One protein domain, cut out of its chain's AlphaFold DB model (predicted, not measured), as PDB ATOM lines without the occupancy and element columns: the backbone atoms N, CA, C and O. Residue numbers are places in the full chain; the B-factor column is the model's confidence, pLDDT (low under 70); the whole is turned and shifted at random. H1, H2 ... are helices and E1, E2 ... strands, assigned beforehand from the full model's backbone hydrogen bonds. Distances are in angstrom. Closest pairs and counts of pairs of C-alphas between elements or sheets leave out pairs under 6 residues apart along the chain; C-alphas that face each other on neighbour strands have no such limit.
ATOM      1  N   VAL A 352     -30.850  -8.219  27.898       59.47
ATOM      2  CA  VAL A 352     -29.591  -8.776  27.403       59.47
ATOM      3  C   VAL A 352     -28.535  -7.708  27.672       59.47
ATOM      4  O   VAL A 352     -28.466  -6.708  26.955       59.47
ATOM      5  N   GLU A 353     -27.764  -7.860  28.748       61.88
ATOM      6  CA  GLU A 353     -26.659  -6.940  29.029       61.88
ATOM      7  C   GLU A 353     -25.545  -7.190  28.015       61.88
ATOM      8  O   GLU A 353     -25.113  -8.325  27.840       61.88
ATOM      9  N   ALA A 354     -25.090  -6.142  27.332       72.62
ATOM     10  CA  ALA A 354     -24.030  -6.242  26.340       72.62
ATOM     11  C   ALA A 354     -22.780  -5.497  26.821       72.62
ATOM     12  O   ALA A 354     -22.858  -4.328  27.203       72.62
ATOM     13  N   SER A 355     -21.620  -6.148  26.770       77.38
ATOM     14  CA  SER A 355     -20.316  -5.544  27.064       77.38
ATOM     15  C   SER A 355     -19.324  -5.841  25.941       77.38
ATOM     16  O   SER A 355     -19.463  -6.827  25.220       77.38
ATOM     17  N   HIS A 356     -18.343  -4.965  25.729       77.25
ATOM     18  CA  HIS A 356     -17.292  -5.228  24.740       77.25
ATOM     19  C   HIS A 356     -16.344  -6.309  25.261       77.25
ATOM     20  O   HIS A 356     -16.004  -6.324  26.447       77.25
ATOM     21  N   CYS A 357     -15.905  -7.205  24.378       70.50
ATOM     22  CA  CYS A 357     -14.885  -8.177  24.730       70.50
ATOM     23  C   CYS A 357     -13.539  -7.462  24.889       70.50
ATOM     24  O   CYS A 357     -13.050  -6.828  23.962       70.50
ATOM     25  N   ALA A 358     -12.909  -7.578  26.058       69.81
ATOM     26  CA  ALA A 358     -11.622  -6.926  26.318       69.81
ATOM     27  C   ALA A 358     -10.460  -7.489  25.472       69.81
ATOM     28  O   ALA A 358      -9.383  -6.901  25.442       69.81
ATOM     29  N   THR A 359     -10.654  -8.646  24.832       69.88
ATOM     30  CA  THR A 359      -9.623  -9.370  24.076       69.88
ATOM     31  C   THR A 359      -9.847  -9.369  22.566       69.88
ATOM     32  O   THR A 359      -8.977  -9.842  21.842       69.88
ATOM     33  N   ASP A 360     -10.996  -8.879  22.091       72.44
ATOM     34  CA  ASP A 360     -11.342  -8.846  20.669       72.44
ATOM     35  C   ASP A 360     -12.288  -7.672  20.378       72.44
ATOM     36  O   ASP A 360     -13.452  -7.678  20.781       72.44
ATOM     37  N   ASP A 361     -11.784  -6.678  19.646       75.19
ATOM     38  CA  ASP A 361     -12.514  -5.452  19.299       75.19
ATOM     39  C   ASP A 361     -13.729  -5.703  18.389       75.19
ATOM     40  O   ASP A 361     -14.601  -4.843  18.258       75.19
ATOM     41  N   SER A 362     -13.801  -6.876  17.754       77.75
ATOM     42  CA  SER A 362     -14.918  -7.290  16.902       77.75
ATOM     43  C   SER A 362     -15.966  -8.139  17.632       77.75
ATOM     44  O   SER A 362     -16.985  -8.496  17.039       77.75
ATOM     45  N   ALA A 363     -15.764  -8.421  18.926       78.44
ATOM     46  CA  ALA A 363     -16.642  -9.275  19.716       78.44
ATOM     47  C   ALA A 363     -17.430  -8.502  20.789       78.44
ATOM     48  O   ALA A 363     -16.906  -7.679  21.543       78.44
ATOM     49  N   THR A 364     -18.721  -8.824  20.902       81.56
ATOM     50  CA  THR A 364     -19.615  -8.327  21.959       81.56
ATOM     51  C   THR A 364     -20.091  -9.495  22.818       81.56
ATOM     52  O   THR A 364     -20.530 -10.517  22.299       81.56
ATOM     53  N   ILE A 365     -20.003  -9.336  24.136       80.81
ATOM     54  CA  ILE A 365     -20.447 -10.306  25.134       80.81
ATOM     55  C   ILE A 365     -21.875  -9.963  25.532       80.81
ATOM     56  O   ILE A 365     -22.139  -8.824  25.910       80.81
ATOM     57  N   PHE A 366     -22.763 -10.952  25.493       82.12
ATOM     58  CA  PHE A 366     -24.160 -10.814  25.892       82.12
ATOM     59  C   PHE A 366     -24.461 -11.691  27.115       82.12
ATOM     60  O   PHE A 366     -24.261 -12.904  27.064       82.12
ATOM     61  N   SER A 367     -24.971 -11.094  28.192       79.94
ATOM     62  CA  SER A 367     -25.490 -11.812  29.360       79.94
ATOM     63  C   SER A 367     -26.932 -12.237  29.104       79.94
ATOM     64  O   SER A 367     -27.769 -11.418  28.718       79.94
ATOM     65  N   LEU A 368     -27.231 -13.517  29.323       75.38
ATOM     66  CA  LEU A 368     -28.557 -14.093  29.107       75.38
ATOM     67  C   LEU A 368     -29.222 -14.426  30.448       75.38
ATOM     68  O   LEU A 368     -28.602 -15.039  31.311       75.38
ATOM     69  N   GLU A 369     -30.506 -14.094  30.602       70.50
ATOM     70  CA  GLU A 369     -31.300 -14.512  31.773       70.50
ATOM     71  C   GLU A 369     -31.656 -16.008  31.747       70.50
ATOM     72  O   GLU A 369     -31.920 -16.616  32.785       70.50
ATOM     73  N   ARG A 370     -31.683 -16.612  30.553       75.56
ATOM     74  CA  ARG A 370     -31.902 -18.049  30.355       75.56
ATOM     75  C   ARG A 370     -30.596 -18.719  29.930       75.56
ATOM     76  O   ARG A 370     -29.836 -18.101  29.184       75.56
ATOM     77  N   PRO A 371     -30.346 -19.976  30.340       80.25
ATOM     78  CA  PRO A 371     -29.197 -20.729  29.857       80.25
ATOM     79  C   PRO A 371     -29.160 -20.775  28.329       80.25
ATOM     80  O   PRO A 371     -30.201 -20.902  27.682       80.25
ATOM     81  N   TYR A 372     -27.953 -20.695  27.774       82.25
ATOM     82  CA  TYR A 372     -27.720 -20.892  26.348       82.25
ATOM     83  C   TYR A 372     -28.322 -22.225  25.875       82.25
ATOM     84  O   TYR A 372     -28.198 -23.249  26.549       82.25
ATOM     85  N   SER A 373     -28.964 -22.206  24.707       83.62
ATOM     86  CA  SER A 373     -29.529 -23.385  24.054       83.62
ATOM     87  C   SER A 373     -29.413 -23.264  22.533       83.62
ATOM     88  O   SER A 373     -29.280 -22.162  21.994       83.62
ATOM     89  N   ASP A 374     -29.533 -24.392  21.829       81.94
ATOM     90  CA  ASP A 374     -29.535 -24.421  20.359       81.94
ATOM     91  C   ASP A 374     -30.696 -23.614  19.743       81.94
ATOM     92  O   ASP A 374     -30.635 -23.222  18.580       81.94
ATOM     93  N   GLU A 375     -31.735 -23.296  20.526       80.88
ATOM     94  CA  GLU A 375     -32.814 -22.394  20.111       80.88
ATOM     95  C   GLU A 375     -32.272 -21.001  19.762       80.88
ATOM     96  O   GLU A 375     -32.660 -20.429  18.743       80.88
ATOM     97  N   LEU A 376     -31.319 -20.478  20.546       83.25
ATOM     98  CA  LEU A 376     -30.691 -19.182  20.281       83.25
ATOM     99  C   LEU A 376     -29.906 -19.190  18.964       83.25
ATOM    100  O   LEU A 376     -29.932 -18.210  18.224       83.25
ATOM    101  N   VAL A 377     -29.247 -20.305  18.648       83.50
ATOM    102  CA  VAL A 377     -28.548 -20.496  17.369       83.50
ATOM    103  C   VAL A 377     -29.556 -20.515  16.219       83.50
ATOM    104  O   VAL A 377     -29.328 -19.890  15.187       83.50
ATOM    105  N   GLY A 378     -30.713 -21.154  16.419       81.69
ATOM    106  CA  GLY A 378     -31.827 -21.138  15.467       81.69
ATOM    107  C   GLY A 378     -32.414 -19.742  15.220       81.69
ATOM    108  O   GLY A 378     -32.872 -19.450  14.118       81.69
ATOM    109  N   LEU A 379     -32.343 -18.828  16.191       81.38
ATOM    110  CA  LEU A 379     -32.747 -17.432  15.980       81.38
ATOM    111  C   LEU A 379     -31.804 -16.666  15.038       81.38
ATOM    112  O   LEU A 379     -32.201 -15.626  14.512       81.38
ATOM    113  N   MET A 380     -30.595 -17.178  14.782       82.44
ATOM    114  CA  MET A 380     -29.621 -16.573  13.863       82.44
ATOM    115  C   MET A 380     -29.818 -17.001  12.403       82.44
ATOM    116  O   MET A 380     -29.162 -16.456  11.519       82.44
ATOM    117  N   THR A 381     -30.753 -17.918  12.118       79.00
ATOM    118  CA  THR A 381     -31.058 -18.380  10.753       79.00
ATOM    119  C   THR A 381     -31.393 -17.264   9.749       79.00
ATOM    120  O   THR A 381     -31.046 -17.420   8.584       79.00
ATOM    121  N   PRO A 382     -32.010 -16.121  10.121       82.00
ATOM    122  CA  PRO A 382     -32.196 -15.009   9.184       82.00
ATOM    123  C   PRO A 382     -30.897 -14.309   8.749       82.00
ATOM    124  O   PRO A 382     -30.937 -13.513   7.815       82.00
ATOM    125  N   ILE A 383     -29.788 -14.530   9.463       80.94
ATOM    126  CA  ILE A 383     -28.479 -13.914   9.200       80.94
ATOM    127  C   ILE A 383     -27.614 -14.833   8.326       80.94
ATOM    128  O   ILE A 383     -26.826 -14.345   7.521       80.94
ATOM    129  N   GLY A 384     -27.750 -16.151   8.479       86.56
ATOM    130  CA  GLY A 384     -26.990 -17.139   7.724       86.56
ATOM    131  C   GLY A 384     -27.335 -18.576   8.118       86.56
ATOM    132  O   GLY A 384     -28.156 -18.823   9.004       86.56
ATOM    133  N   ASP A 385     -26.681 -19.539   7.474       87.00
ATOM    134  CA  ASP A 385     -26.836 -20.958   7.785       87.00
ATOM    135  C   ASP A 385     -25.878 -21.370   8.909       87.00
ATOM    136  O   ASP A 385     -24.697 -21.023   8.898       87.00
ATOM    137  N   TYR A 386     -26.350 -22.179   9.858       88.50
ATOM    138  CA  TYR A 386     -25.456 -22.827  10.817       88.50
ATOM    139  C   TYR A 386     -24.587 -23.876  10.105       88.50
ATOM    140  O   TYR A 386     -25.109 -24.800   9.477       88.50
ATOM    141  N   ALA A 387     -23.262 -23.743  10.220       89.06
ATOM    142  CA  ALA A 387     -22.284 -24.648   9.621       89.06
ATOM    143  C   ALA A 387     -21.681 -25.590  10.685       89.06
ATOM    144  O   ALA A 387     -20.685 -25.241  11.333       89.06
ATOM    145  N   PRO A 388     -22.254 -26.792  10.896       82.31
ATOM    146  CA  PRO A 388     -21.737 -27.733  11.883       82.31
ATOM    147  C   PRO A 388     -20.306 -28.170  11.535       82.31
ATOM    148  O   PRO A 388     -20.018 -28.557  10.406       82.31
ATOM    149  N   GLY A 389     -19.409 -28.123  12.526       82.06
ATOM    150  CA  GLY A 389     -18.010 -28.555  12.398       82.06
ATOM    151  C   GLY A 389     -17.011 -27.470  11.984       82.06
ATOM    152  O   GLY A 389     -15.812 -27.731  12.020       82.06
ATOM    153  N   LEU A 390     -17.472 -26.264  11.633       87.31
ATOM    154  CA  LEU A 390     -16.587 -25.139  11.305       87.31
ATOM    155  C   LEU A 390     -16.081 -24.393  12.554       87.31
ATOM    156  O   LEU A 390     -14.997 -23.817  12.534       87.31
ATOM    157  N   GLY A 391     -16.858 -24.409  13.638       84.94
ATOM    158  CA  GLY A 391     -16.477 -23.809  14.916       84.94
ATOM    159  C   GLY A 391     -15.585 -24.708  15.769       84.94
ATOM    160  O   GLY A 391     -15.519 -25.924  15.572       84.94
ATOM    161  N   ARG A 392     -14.897 -24.107  16.745       84.31
ATOM    162  CA  ARG A 392     -14.019 -24.809  17.693       84.31
ATOM    163  C   ARG A 392     -14.836 -25.708  18.640       84.31
ATOM    164  O   ARG A 392     -15.525 -25.179  19.516       84.31
ATOM    165  N   PRO A 393     -14.703 -27.050  18.572       81.56
ATOM    166  CA  PRO A 393     -15.534 -27.963  19.368       81.56
ATOM    167  C   PRO A 393     -15.343 -27.817  20.883       81.56
ATOM    168  O   PRO A 393     -16.285 -27.986  21.646       81.56
ATOM    169  N   LEU A 394     -14.126 -27.475  21.322       81.44
ATOM    170  CA  LEU A 394     -13.789 -27.304  22.743       81.44
ATOM    171  C   LEU A 394     -14.466 -26.090  23.397       81.44
ATOM    172  O   LEU A 394     -14.535 -26.032  24.618       81.44
ATOM    173  N   LEU A 395     -14.926 -25.127  22.597       80.56
ATOM    174  CA  LEU A 395     -15.558 -23.890  23.062       80.56
ATOM    175  C   LEU A 395     -17.066 -23.868  22.779       80.56
ATOM    176  O   LEU A 395     -17.701 -22.835  22.958       80.56
ATOM    177  N   ASP A 396     -17.611 -24.981  22.276       83.56
ATOM    178  CA  ASP A 396     -18.969 -25.074  21.732       83.56
ATOM    179  C   ASP A 396     -19.321 -23.913  20.776       83.56
ATOM    180  O   ASP A 396     -20.440 -23.406  20.732       83.56
ATOM    181  N   GLU A 397     -18.330 -23.467  20.001       88.44
ATOM    182  CA  GLU A 397     -18.482 -22.341  19.088       88.44
ATOM    183  C   GLU A 397     -19.351 -22.743  17.894       88.44
ATOM    184  O   GLU A 397     -19.058 -23.699  17.168       88.44
ATOM    185  N   LYS A 398     -20.417 -21.978  17.663       88.75
ATOM    186  CA  LYS A 398     -21.321 -22.138  16.527       88.75
ATOM    187  C   LYS A 398     -21.027 -21.061  15.498       88.75
ATOM    188  O   LYS A 398     -21.129 -19.875  15.796       88.75
ATOM    189  N   VAL A 399     -20.673 -21.465  14.283       91.31
ATOM    190  CA  VAL A 399     -20.381 -20.529  13.191       91.31
ATOM    191  C   VAL A 399     -21.579 -20.451  12.257       91.31
ATOM    192  O   VAL A 399     -22.085 -21.474  11.787       91.31
ATOM    193  N   ILE A 400     -22.019 -19.223  12.003       92.31
ATOM    194  CA  ILE A 400     -23.053 -18.885  11.034       92.31
ATOM    195  C   ILE A 400     -22.356 -18.385   9.771       92.31
ATOM    196  O   ILE A 400     -21.536 -17.464   9.827       92.31
ATOM    197  N   VAL A 401     -22.663 -19.015   8.640       91.12
ATOM    198  CA  VAL A 401     -22.083 -18.694   7.334       91.12
ATOM    199  C   VAL A 401     -23.118 -18.056   6.421       91.12
ATOM    200  O   VAL A 401     -24.313 -18.314   6.545       91.12
ATOM    201  N   ASP A 402     -22.659 -17.256   5.469       91.62
ATOM    202  CA  ASP A 402     -23.518 -16.688   4.438       91.62
ATOM    203  C   ASP A 402     -24.242 -17.791   3.644       91.62
ATOM    204  O   ASP A 402     -23.641 -18.804   3.260       91.62
ATOM    205  N   HIS A 403     -25.537 -17.591   3.378       82.38
ATOM    206  CA  HIS A 403     -26.391 -18.572   2.697       82.38
ATOM    207  C   HIS A 403     -25.889 -18.950   1.293       82.38
ATOM    208  O   HIS A 403     -26.187 -20.041   0.800       82.38
ATOM    209  N   ARG A 404     -25.158 -18.051   0.622       80.06
ATOM    210  CA  ARG A 404     -24.692 -18.224  -0.759       80.06
ATOM    211  C   ARG A 404     -23.203 -18.514  -0.826       80.06
ATOM    212  O   ARG A 404     -22.811 -19.484  -1.470       80.06
ATOM    213  N   THR A 405     -22.376 -17.681  -0.196       90.38
ATOM    214  CA  THR A 405     -20.913 -17.786  -0.327       90.38
ATOM    215  C   THR A 405     -20.318 -18.840   0.595       90.38
ATOM    216  O   THR A 405     -19.207 -19.301   0.343       90.38
ATOM    217  N   ARG A 406     -21.060 -19.257   1.635       87.19
ATOM    218  CA  ARG A 406     -20.577 -20.127   2.719       87.19
ATOM    219  C   ARG A 406     -19.406 -19.528   3.509       87.19
ATOM    220  O   ARG A 406     -18.751 -20.250   4.259       87.19
ATOM    221  N   GLU A 407     -19.152 -18.228   3.379       90.00
ATOM    222  CA  GLU A 407     -18.132 -17.534   4.165       90.00
ATOM    223  C   GLU A 407     -18.632 -17.272   5.598       90.00
ATOM    224  O   GLU A 407     -19.821 -16.998   5.784       90.00
ATOM    225  N   PRO A 408     -17.768 -17.351   6.628       89.06
ATOM    226  CA  PRO A 408     -18.151 -17.049   8.007       89.06
ATOM    227  C   PRO A 408     -18.621 -15.600   8.172       89.06
ATOM    228  O   PRO A 408     -17.902 -14.672   7.809       89.06
ATOM    229  N   LEU A 409     -19.799 -15.413   8.771       88.50
ATOM    230  CA  LEU A 409     -20.352 -14.093   9.082       88.50
ATOM    231  C   LEU A 409     -20.212 -13.764  10.565       88.50
ATOM    232  O   LEU A 409     -19.728 -12.695  10.928       88.50
ATOM    233  N   ILE A 410     -20.668 -14.678  11.422       88.62
ATOM    234  CA  ILE A 410     -20.723 -14.489  12.873       88.62
ATOM    235  C   ILE A 410     -20.408 -15.823  13.545       88.62
ATOM    236  O   ILE A 410     -20.899 -16.869  13.116       88.62
ATOM    237  N   SER A 411     -19.626 -15.794  14.624       88.44
ATOM    238  CA  SER A 411     -19.520 -16.917  15.553       88.44
ATOM    239  C   SER A 411     -20.212 -16.592  16.876       88.44
ATOM    240  O   SER A 411     -20.128 -15.480  17.397       88.44
ATOM    241  N   VAL A 412     -20.938 -17.572  17.410       87.56
ATOM    242  CA  VAL A 412     -21.593 -17.515  18.718       87.56
ATOM    243  C   VAL A 412     -20.912 -18.539  19.607       87.56
ATOM    244  O   VAL A 412     -20.856 -19.719  19.269       87.56
ATOM    245  N   MET A 413     -20.377 -18.091  20.734       86.44
ATOM    246  CA  MET A 413     -19.617 -18.935  21.648       86.44
ATOM    247  C   MET A 413     -20.196 -18.796  23.056       86.44
ATOM    248  O   MET A 413     -20.096 -17.711  23.637       86.44
TER     249      MET A 413
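Overview. This is residues 352 to 413 of the 419 residues of the protein "Phosphoadenosine phosphosulfate reductase family protein" of Parabacteroides merdae (UniProt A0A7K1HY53). Little regular structure is present: two separate two-stranded hairpins, E3-E4 and E1-E2, with the short helix H1 between them along the chain and a long loop tied to E3 by pairing of residues 385 to 386 with 400 to 401, antiparallel. The printed part has 62 residues, with order E1, E2, H1, E3, E4; both sheets are antiparallel. The class is mixed, with 22 residues in named elements. It is compact, radius of gyration of the C-alphas 12.1 A, spanning 32 by 25 by 24 A.

Arrangement. E3, residues 398 to 401, and E4, residues 408 to 412, are a hairpin at 157 degrees; N 398 and O 412 are 2.8 A apart, within hydrogen-bond range. H1, residues 374 to 378, has its O i to N i+4 pair within range; its closest C-alphas to E3 are Val 377 and Lys 398, 7.5 A. E1, residues 353 to 356, and E2, residues 364 to 367, are a hairpin at 153 degrees, with N 365 and O 355 2.8 A apart. E2 and E3 are apart.

Along the chain. E4 is 11.3 A long, E1 10.4 A, E2 10.1 A, E3 9.8 A and H1 6.3 A. C-alpha 353 is at (-26.659, -6.940, 29.029) and C-alpha 412 at (-21.593, -17.515, 18.718).

Size, cuts and confidence. The farthest C-alphas, Glu 369 and Thr 405, are 33.9 A apart. The printed part has no cut; H1 to E3 is a long link. Residues 352 to 353 and 358 to 359 are under pLDDT 70.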